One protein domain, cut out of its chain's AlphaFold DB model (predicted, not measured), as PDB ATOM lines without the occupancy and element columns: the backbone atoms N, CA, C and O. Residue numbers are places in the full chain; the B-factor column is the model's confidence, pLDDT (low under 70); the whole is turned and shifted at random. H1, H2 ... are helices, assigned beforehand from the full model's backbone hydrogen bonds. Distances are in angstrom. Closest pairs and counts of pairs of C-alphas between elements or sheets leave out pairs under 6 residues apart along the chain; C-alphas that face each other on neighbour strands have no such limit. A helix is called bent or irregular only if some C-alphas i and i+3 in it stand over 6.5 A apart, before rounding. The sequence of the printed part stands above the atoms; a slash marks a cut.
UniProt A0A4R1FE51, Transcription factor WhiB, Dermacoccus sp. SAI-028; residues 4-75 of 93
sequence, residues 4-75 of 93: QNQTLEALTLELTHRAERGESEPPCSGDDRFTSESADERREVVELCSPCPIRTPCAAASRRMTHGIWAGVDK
ATOM      1  N   GLN A   4     208.069 158.436  93.762       67.00
ATOM      2  CA  GLN A   4     207.283 157.680  94.728       67.00
ATOM      3  C   GLN A   4     207.122 158.427  96.061       67.00
ATOM      4  O   GLN A   4     206.064 158.356  96.679       67.00
ATOM      5  N   ASN A   5     208.139 159.185  96.484       75.12
ATOM      6  CA  ASN A   5     207.989 160.089  97.629       75.12
ATOM      7  C   ASN A   5     207.021 161.226  97.273       75.12
ATOM      8  O   ASN A   5     206.201 161.607  98.096       75.12
ATOM      9  N   GLN A   6     207.023 161.650  96.004       77.19
ATOM     10  CA  GLN A   6     206.112 162.674  95.490       77.19
ATOM     11  C   GLN A   6     204.635 162.260  95.590       77.19
ATOM     12  O   GLN A   6     203.797 163.095  95.902       77.19
ATOM     13  N   THR A   7     204.287 160.984  95.371       82.88
ATOM     14  CA  THR A   7     202.886 160.529  95.487       82.88
ATOM     15  C   THR A   7     202.388 160.475  96.927       82.88
ATOM     16  O   THR A   7     201.207 160.712  97.165       82.88
ATOM     17  N   LEU A   8     203.272 160.171  97.884       82.12
ATOM     18  CA  LEU A   8     202.919 160.190  99.302       82.12
ATOM     19  C   LEU A   8     202.799 161.632  99.803       82.12
ATOM     20  O   LEU A   8     201.809 161.968 100.438       82.12
ATOM     21  N   GLU A   9     203.757 162.491  99.454       85.75
ATOM     22  CA  GLU A   9     203.708 163.922  99.770       85.75
ATOM     23  C   GLU A   9     202.465 164.590  99.171       85.75
ATOM     24  O   GLU A   9     201.802 165.354  99.862       85.75
ATOM     25  N   ALA A  10     202.090 164.253  97.932       85.88
ATOM     26  CA  ALA A  10     200.866 164.755  97.309       85.88
ATOM     27  C   ALA A  10     199.597 164.301  98.048       85.88
ATOM     28  O   ALA A  10     198.665 165.088  98.194       85.88
ATOM     29  N   LEU A  11     199.558 163.053  98.535       86.00
ATOM     30  CA  LEU A  11     198.443 162.566  99.351       86.00
ATOM     31  C   LEU A  11     198.365 163.314 100.686       86.00
ATOM     32  O   LEU A  11     197.284 163.757 101.067       86.00
ATOM     33  N   THR A  12     199.497 163.479 101.374       88.88
ATOM     34  CA  THR A  12     199.569 164.233 102.631       88.88
ATOM     35  C   THR A  12     199.124 165.677 102.427       88.88
ATOM     36  O   THR A  12     198.296 166.167 103.185       88.88
ATOM     37  N   LEU A  13     199.612 166.336 101.375       88.56
ATOM     38  CA  LEU A  13     199.260 167.718 101.060       88.56
ATOM     39  C   LEU A  13     197.763 167.872 100.772       88.56
ATOM     40  O   LEU A  13     197.141 168.799 101.279       88.56
ATOM     41  N   GLU A  14     197.170 166.960  99.998       88.19
ATOM     42  CA  GLU A  14     195.731 167.003  99.732       88.19
ATOM     43  C   GLU A  14     194.928 166.817 101.023       88.19
ATOM     44  O   GLU A  14     193.999 167.578 101.273       88.19
ATOM     45  N   LEU A  15     195.303 165.867 101.884       87.44
ATOM     46  CA  LEU A  15     194.664 165.685 103.190       87.44
ATOM     47  C   LEU A  15     194.744 166.953 104.053       87.44
ATOM     48  O   LEU A  15     193.736 167.355 104.636       87.44
ATOM     49  N   THR A  16     195.904 167.612 104.090       89.00
ATOM     50  CA  THR A  16     196.089 168.883 104.803       89.00
ATOM     51  C   THR A  16     195.205 169.987 104.228       89.00
ATOM     52  O   THR A  16     194.443 170.594 104.976       89.00
ATOM     53  N   HIS A  17     195.216 170.203 102.910       88.94
ATOM     54  CA  HIS A  17     194.377 171.223 102.276       88.94
ATOM     55  C   HIS A  17     192.882 170.985 102.524       88.94
ATOM     56  O   HIS A  17     192.132 171.936 102.726       88.94
ATOM     57  N   ARG A  18     192.420 169.730 102.527       87.00
ATOM     58  CA  ARG A  18     191.018 169.403 102.840       87.00
ATOM     59  C   ARG A  18     190.650 169.784 104.268       87.00
ATOM     60  O   ARG A  18     189.599 170.391 104.473       87.00
ATOM     61  N   ALA A  19     191.519 169.461 105.225       86.94
ATOM     62  CA  ALA A  19     191.332 169.839 106.620       86.94
ATOM     63  C   ALA A  19     191.281 171.371 106.782       86.94
ATOM     64  O   ALA A  19     190.401 171.885 107.465       86.94
ATOM     65  N   GLU A  20     192.152 172.107 106.085       90.75
ATOM     66  CA  GLU A  20     192.155 173.579 106.077       90.75
ATOM     67  C   GLU A  20     190.894 174.179 105.437       90.75
ATOM     68  O   GLU A  20     190.377 175.190 105.910       90.75
ATOM     69  N   ARG A  21     190.366 173.547 104.381       88.69
ATOM     70  CA  ARG A  21     189.109 173.941 103.719       88.69
ATOM     71  C   ARG A  21     187.856 173.554 104.517       88.69
ATOM     72  O   ARG A  21     186.758 173.927 104.107       88.69
ATOM     73  N   GLY A  22     187.996 172.815 105.622       84.69
ATOM     74  CA  GLY A  22     186.871 172.296 106.404       84.69
ATOM     75  C   GLY A  22     186.027 171.272 105.641       84.69
ATOM     76  O   GLY A  22     184.832 171.133 105.896       84.69
ATOM     77  N   GLU A  23     186.617 170.587 104.661       86.69
ATOM     78  CA  GLU A  23     185.924 169.540 103.919       86.69
ATOM     79  C   GLU A  23     185.736 168.285 104.773       86.69
ATOM     80  O   GLU A  23     186.503 168.013 105.694       86.69
ATOM     81  N   SER A  24     184.737 167.475 104.416       81.25
ATOM     82  CA  SER A  24     184.504 166.192 105.075       81.25
ATOM     83  C   SER A  24     185.748 165.308 105.015       81.25
ATOM     84  O   SER A  24     186.364 165.144 103.948       81.25
ATOM     85  N   GLU A  25     186.081 164.731 106.168       84.06
ATOM     86  CA  GLU A  25     187.164 163.771 106.289       84.06
ATOM     87  C   GLU A  25     186.912 162.550 105.392       84.06
ATOM     88  O   GLU A  25     185.761 162.180 105.126       84.06
ATOM     89  N   PRO A  26     187.980 161.910 104.895       86.25
ATOM     90  CA  PRO A  26     187.850 160.637 104.212       86.25
ATOM     91  C   PRO A  26     187.137 159.621 105.115       86.25
ATOM     92  O   PRO A  26     187.395 159.594 106.316       86.25
ATOM     93  N   PRO A  27     186.329 158.712 104.552       87.44
ATOM     94  CA  PRO A  27     185.601 157.709 105.331       87.44
ATOM     95  C   PRO A  27     186.517 156.699 106.040       87.44
ATOM     96  O   PRO A  27     186.055 155.961 106.898       87.44
ATOM     97  N   CYS A  28     187.803 156.660 105.681       89.56
ATOM     98  CA  CYS A  28     188.816 155.874 106.377       89.56
ATOM     99  C   CYS A  28     189.407 156.573 107.612       89.56
ATOM    100  O   CYS A  28     190.155 155.942 108.352       89.56
ATOM    101  N   SER A  29     189.136 157.868 107.824       89.00
ATOM    102  CA  SER A  29     189.621 158.589 109.004       89.00
ATOM    103  C   SER A  29     188.925 158.047 110.250       89.00
ATOM    104  O   SER A  29     187.698 158.042 110.324       89.00
ATOM    105  N   GLY A  30     189.711 157.559 111.212       85.50
ATOM    106  CA  GLY A  30     189.196 157.014 112.472       85.50
ATOM    107  C   GLY A  30     188.527 155.638 112.374       85.50
ATOM    108  O   GLY A  30     187.905 155.218 113.346       85.50
ATOM    109  N   ASP A  31     188.640 154.937 111.241       90.25
ATOM    110  CA  ASP A  31     188.124 153.575 111.076       90.25
ATOM    111  C   ASP A  31     189.280 152.574 110.920       90.25
ATOM    112  O   ASP A  31     189.882 152.430 109.853       90.25
ATOM    113  N   ASP A  32     189.574 151.852 112.001       90.44
ATOM    114  CA  ASP A  32     190.656 150.864 112.051       90.44
ATOM    115  C   ASP A  32     190.402 149.652 111.134       90.44
ATOM    116  O   ASP A  32     191.332 148.915 110.797       90.44
ATOM    117  N   ARG A  33     189.169 149.446 110.646       90.50
ATOM    118  CA  ARG A  33     188.850 148.334 109.733       90.50
ATOM    119  C   ARG A  33     189.578 148.445 108.397       90.50
ATOM    120  O   ARG A  33     189.802 147.427 107.752       90.50
ATOM    121  N   PHE A  34     190.012 149.642 107.994       90.44
ATOM    122  CA  PHE A  34     190.806 149.841 106.774       90.44
ATOM    123  C   PHE A  34     192.215 149.248 106.875       90.44
ATOM    124  O   PHE A  34     192.813 148.920 105.847       90.44
ATOM    125  N   THR A  35     192.746 149.092 108.086       90.69
ATOM    126  CA  THR A  35     194.078 148.536 108.365       90.69
ATOM    127  C   THR A  35     194.025 147.282 109.238       90.69
ATOM    128  O   THR A  35     195.080 146.756 109.593       90.69
ATOM    129  N   SER A  36     192.825 146.763 109.527       89.25
ATOM    130  CA  SER A  36     192.636 145.541 110.309       89.25
ATOM    131  C   SER A  36     193.380 144.349 109.702       89.25
ATOM    132  O   SER A  36     193.527 144.217 108.483       89.25
ATOM    133  N   GLU A  37     193.818 143.441 110.568       87.38
ATOM    134  CA  GLU A  37     194.402 142.152 110.197       87.38
ATOM    135  C   GLU A  37     193.349 141.211 109.576       87.38
ATOM    136  O   GLU A  37     193.676 140.373 108.727       87.38
ATOM    137  N   SER A  38     192.069 141.382 109.923       86.50
ATOM    138  CA  SER A  38     190.961 140.563 109.421       86.50
ATOM    139  C   SER A  38     190.604 140.928 107.980       86.50
ATOM    140  O   SER A  38     190.218 142.058 107.679       86.50
ATOM    141  N   ALA A  39     190.674 139.952 107.072       85.94
ATOM    142  CA  ALA A  39     190.301 140.162 105.673       85.94
ATOM    143  C   ALA A  39     188.810 140.500 105.499       85.94
ATOM    144  O   ALA A  39     188.469 141.292 104.624       85.94
ATOM    145  N   ASP A  40     187.935 139.930 106.331       86.81
ATOM    146  CA  ASP A  40     186.496 140.204 106.300       86.81
ATOM    147  C   ASP A  40     186.189 141.668 106.655       86.81
ATOM    148  O   ASP A  40     185.508 142.345 105.890       86.81
ATOM    149  N   GLU A  41     186.789 142.197 107.730       89.62
ATOM    150  CA  GLU A  41     186.622 143.605 108.133       89.62
ATOM    151  C   GLU A  41     187.116 144.569 107.050       89.62
ATOM    152  O   GLU A  41     186.433 145.534 106.705       89.62
ATOM    153  N   ARG A  42     188.276 144.271 106.448       91.25
ATOM    154  CA  ARG A  42     188.798 145.056 105.325       91.25
ATOM    155  C   ARG A  42     187.852 145.017 104.124       91.25
ATOM    156  O   ARG A  42     187.646 146.038 103.473       91.25
ATOM    157  N   ARG A  43     187.246 143.864 103.825       87.94
ATOM    158  CA  ARG A  43     186.329 143.700 102.687       87.94
ATOM    159  C   ARG A  43     185.049 144.521 102.846       87.94
ATOM    160  O   ARG A  43     184.559 145.048 101.852       87.94
ATOM    161  N   GLU A  44     184.540 144.660 104.066       88.88
ATOM    162  CA  GLU A  44     183.342 145.458 104.362       88.88
ATOM    163  C   GLU A  44     183.537 146.953 104.081       88.88
ATOM    164  O   GLU A  44     182.596 147.634 103.673       88.88
ATOM    165  N   VAL A  45     184.759 147.468 104.250       92.12
ATOM    166  CA  VAL A  45     185.050 148.900 104.086       92.12
ATOM    167  C   VAL A  45     185.526 149.292 102.684       92.12
ATOM    168  O   VAL A  45     185.668 150.478 102.394       92.12
ATOM    169  N   VAL A  46     185.714 148.333 101.769       91.56
ATOM    170  CA  VAL A  46     186.132 148.597 100.375       91.56
ATOM    171  C   VAL A  46     185.186 149.569  99.665       91.56
ATOM    172  O   VAL A  46     185.635 150.530  99.036       91.56
ATOM    173  N   GLU A  47     183.879 149.347  99.791       89.88
ATOM    174  CA  GLU A  47     182.853 150.161  99.125       89.88
ATOM    175  C   GLU A  47     182.801 151.595  99.673       89.88
ATOM    176  O   GLU A  47     182.444 152.529  98.948       89.88
ATOM    177  N   LEU A  48     183.253 151.813 100.916       90.81
ATOM    178  CA  LEU A  48     183.340 153.146 101.519       90.81
ATOM    179  C   LEU A  48     184.351 154.040 100.794       90.81
ATOM    180  O   LEU A  48     184.246 155.263 100.851       90.81
ATOM    181  N   CYS A  49     185.309 153.471 100.056       92.38
ATOM    182  CA  CYS A  49     186.226 154.259  99.236       92.38
ATOM    183  C   CYS A  49     185.570 154.864  97.984       92.38
ATOM    184  O   CYS A  49     186.137 155.797  97.416       92.38
ATOM    185  N   SER A  50     184.421 154.355  97.526       89.81
ATOM    186  CA  SER A  50     183.777 154.790  96.278       89.81
ATOM    187  C   SER A  50     183.434 156.294  96.246       89.81
ATOM    188  O   SER A  50     183.846 156.959  95.292       89.81
ATOM    189  N   PRO A  51     182.795 156.881  97.282       88.88
ATOM    190  CA  PRO A  51     182.512 158.319  97.325       88.88
ATOM    191  C   PRO A  51     183.720 159.191  97.710       88.88
ATOM    192  O   PRO A  51     183.579 160.405  97.837       88.88
ATOM    193  N   CYS A  52     184.904 158.613  97.942       89.12
ATOM    194  CA  CYS A  52     186.033 159.352  98.497       89.12
ATOM    195  C   CYS A  52     186.664 160.307  97.456       89.12
ATOM    196  O   CYS A  52     187.184 159.850  96.433       89.12
ATOM    197  N   PRO A  53     186.720 161.624  97.719       85.88
ATOM    198  CA  PRO A  53     187.247 162.606  96.765       85.88
ATOM    199  C   PRO A  53     188.766 162.501  96.554       85.88
ATOM    200  O   PRO A  53     189.273 162.867  95.498       85.88
ATOM    201  N   ILE A  54     189.499 161.935  97.518       89.50
ATOM    202  CA  ILE A  54     190.951 161.705  97.423       89.50
ATOM    203  C   ILE A  54     191.305 160.308  96.906       89.50
ATOM    204  O   ILE A  54     192.451 159.868  97.015       89.50
ATOM    205  N   ARG A  55     190.344 159.580  96.326       89.69
ATOM    206  CA  ARG A  55     190.567 158.214  95.838       89.69
ATOM    207  C   ARG A  55     191.699 158.136  94.809       89.69
ATOM    208  O   ARG A  55     192.499 157.207  94.862       89.69
ATOM    209  N   THR A  56     191.814 159.118  93.915       88.56
ATOM    210  CA  THR A  56     192.876 159.175  92.894       88.56
ATOM    211  C   THR A  56     194.283 159.342  93.493       88.56
ATOM    212  O   THR A  56     195.134 158.489  93.222       88.56
ATOM    213  N   PRO A  57     194.572 160.366  94.327       89.19
ATOM    214  CA  PRO A  57     195.876 160.467  94.988       89.19
ATOM    215  C   PRO A  57     196.139 159.293  95.947       89.19
ATOM    216  O   PRO A  57     197.265 158.799  96.005       89.19
ATOM    217  N   CYS A  58     195.104 158.759  96.610       91.31
ATOM    218  CA  CYS A  58     195.210 157.543  97.424       91.31
ATOM    219  C   CYS A  58     195.676 156.335  96.588       91.31
ATOM    220  O   CYS A  58     196.601 155.622  96.979       91.31
ATOM    221  N   ALA A  59     195.117 156.141  95.387       90.75
ATOM    222  CA  ALA A  59     195.521 155.067  94.482       90.75
ATOM    223  C   ALA A  59     196.983 155.215  94.034       90.75
ATOM    224  O   ALA A  59     197.701 154.218  93.925       90.75
ATOM    225  N   ALA A  60     197.447 156.447  93.811       89.19
ATOM    226  CA  ALA A  60     198.836 156.720  93.454       89.19
ATOM    227  C   ALA A  60     199.803 156.367  94.597       89.19
ATOM    228  O   ALA A  60     200.803 155.687  94.354       89.19
ATOM    229  N   ALA A  61     199.473 156.746  95.836       88.06
ATOM    230  CA  ALA A  61     200.257 156.413  97.026       88.06
ATOM    231  C   ALA A  61     200.252 154.904  97.348       88.06
ATOM    232  O   ALA A  61     201.256 154.364  97.815       88.06
ATOM    233  N   SER A  62     199.164 154.195  97.018       89.94
ATOM    234  CA  SER A  62     198.984 152.760  97.295       89.94
ATOM    235  C   SER A  62     200.029 151.831  96.660       89.94
ATOM    236  O   SER A  62     200.116 150.660  97.020       89.94
ATOM    237  N   ARG A  63     200.829 152.311  95.698       86.06
ATOM    238  CA  ARG A  63     201.752 151.485  94.897       86.06
ATOM    239  C   ARG A  63     202.842 150.776  95.709       86.06
ATOM    240  O   ARG A  63     203.388 149.792  95.222       86.06
ATOM    241  N   ARG A  64     203.166 151.267  96.909       79.12
ATOM    242  CA  ARG A  64     204.141 150.655  97.835       79.12
ATOM    243  C   ARG A  64     203.505 149.982  99.043       79.12
ATOM    244  O   ARG A  64     204.217 149.420  99.868       79.12
ATOM    245  N   MET A  65     202.191 150.082  99.166       86.06
ATOM    246  CA  MET A  65     201.487 149.601 100.339       86.06
ATOM    247  C   MET A  65     201.222 148.117 100.155       86.06
ATOM    248  O   MET A  65     200.708 147.689  99.123       86.06
ATOM    249  N   THR A  66     201.631 147.341 101.149       88.81
ATOM    250  CA  THR A  66     201.504 145.880 101.167       88.81
ATOM    251  C   THR A  66     200.378 145.413 102.083       88.81
ATOM    252  O   THR A  66     200.182 144.214 102.239       88.81
ATOM    253  N   HIS A  67     199.677 146.351 102.725       89.00
ATOM    254  CA  HIS A  67     198.636 146.078 103.709       89.00
ATOM    255  C   HIS A  67     197.569 147.173 103.713       89.00
ATOM    256  O   HIS A  67     197.873 148.339 103.438       89.00
ATOM    257  N   GLY A  68     196.344 146.789 104.063       91.75
ATOM    258  CA  GLY A  68     195.189 147.663 104.227       91.75
ATOM    259  C   GLY A  68     194.415 147.919 102.935       91.75
ATOM    260  O   GLY A  68     194.827 147.539 101.836       91.75
ATOM    261  N   ILE A  69     193.285 148.606 103.075       93.50
ATOM    262  CA  ILE A  69     192.459 149.074 101.963       93.50
ATOM    263  C   ILE A  69     192.967 150.425 101.468       93.50
ATOM    264  O   ILE A  69     192.987 151.412 102.200       93.50
ATOM    265  N   TRP A  70     193.305 150.489 100.184       93.19
ATOM    266  CA  TRP A  70     193.753 151.708  99.517       93.19
ATOM    267  C   TRP A  70     192.925 151.969  98.265       93.19
ATOM    268  O   TRP A  70     192.903 151.151  97.348       93.19
ATOM    269  N   ALA A  71     192.260 153.124  98.201       92.44
ATOM    270  CA  ALA A  71     191.430 153.546  97.065       92.44
ATOM    271  C   ALA A  71     190.358 152.522  96.619       92.44
ATOM    272  O   ALA A  71     189.969 152.485  95.444       92.44
ATOM    273  N   GLY A  72     189.867 151.714  97.563       91.56
ATOM    274  CA  GLY A  72     188.915 150.627  97.317       91.56
ATOM    275  C   GLY A  72     189.575 149.328  96.851       91.56
ATOM    276  O   GLY A  72     188.931 148.510  96.206       91.56
ATOM    277  N   VAL A  73     190.867 149.142  97.119       91.06
ATOM    278  CA  VAL A  73     191.610 147.923  96.790       91.06
ATOM    279  C   VAL A  73     192.268 147.392  98.054       91.06
ATOM    280  O   VAL A  73     193.069 148.100  98.663       91.06
ATOM    281  N   ASP A  74     191.971 146.145  98.421       91.00
ATOM    282  CA  ASP A  74     192.728 145.452  99.466       91.00
ATOM    283  C   ASP A  74     194.138 145.145  98.954       91.00
ATOM    284  O   ASP A  74     194.319 144.461  97.943       91.00
ATOM    285  N   LYS A  75     195.138 145.725  99.617       89.56
ATOM    286  CA  LYS A  75     196.559 145.520  99.326       89.56
ATOM    287  C   LYS A  75     197.179 144.446 100.198       89.56
ATOM    288  O   LYS A  75     198.268 143.983  99.857       89.56
TER     289      LYS A  75
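This is residues 4 to 75 of the 93 residues of the protein "Transcription factor WhiB" of Dermacoccus sp. SAI-028 (UniProt A0A4R1FE51). The longest helix, H1, makes one side of the domain; H3 packs on residues 4 to 11 of it, and H2 lies on the far side, apart from H1. A long loop, residues 21 to 38, crosses from H1 to H2, and after H3 residues 69 to 74 fold back as a small turn between H3 and H2. The printed part has 72 residues, with three named helices in the order H1, H2, H3 and no named strand; the class is all helix. It is compact, with a radius of gyration of the C-alphas of 11.9 A and spans of 33 by 27 by 17 A.

H1, residues 4 to 20, runs 24.7 A from C-alpha 4 at (207.283, 157.680, 94.728) to C-alpha 20 at (192.155, 173.579, 106.077). H3, residues 55 to 64, spans 15.7 A and ends with C-alpha 64 at (204.141, 150.655, 97.835); it is irregular, but only just: C-alphas 61 and 64 are 7.0 A apart. H2, residues 39 to 49, spans 16.0 A and is irregular, with C-alphas 44 and 47 7.1 A apart.

H1 touches H3 with residues 4 to 11 alone; the closest C-alphas, of Thr 7 and Ala 61, are 5.1 A apart. They run opposite ways at a steep tilt of 35.5 degrees, only just beyond shallow. H2 and H3 are close but not clearly touching, with the C-alphas of Cys 49 and Arg 55 closest at 6.8 A. H1 and H2 are apart. Residues 69 to 70 pair with residues 73 to 74, antiparallel. O i to N i+4 pairs within hydrogen-bond range number 12 of 13 in H1, 4 of 6 in H3 and 3 of 7 in H2, where 7 of 8 O i to N i+3 pairs are within range.

The farthest C-alphas, of Arg 21 and Asp 40, are 33.9 A apart. The printed part has no cut. The link from H1 to H2 is long, with 18 residues; that from H2 to H3 is tight, with 5. The mean pLDDT of the printed part is 87.9, and residue 4 alone is under 70.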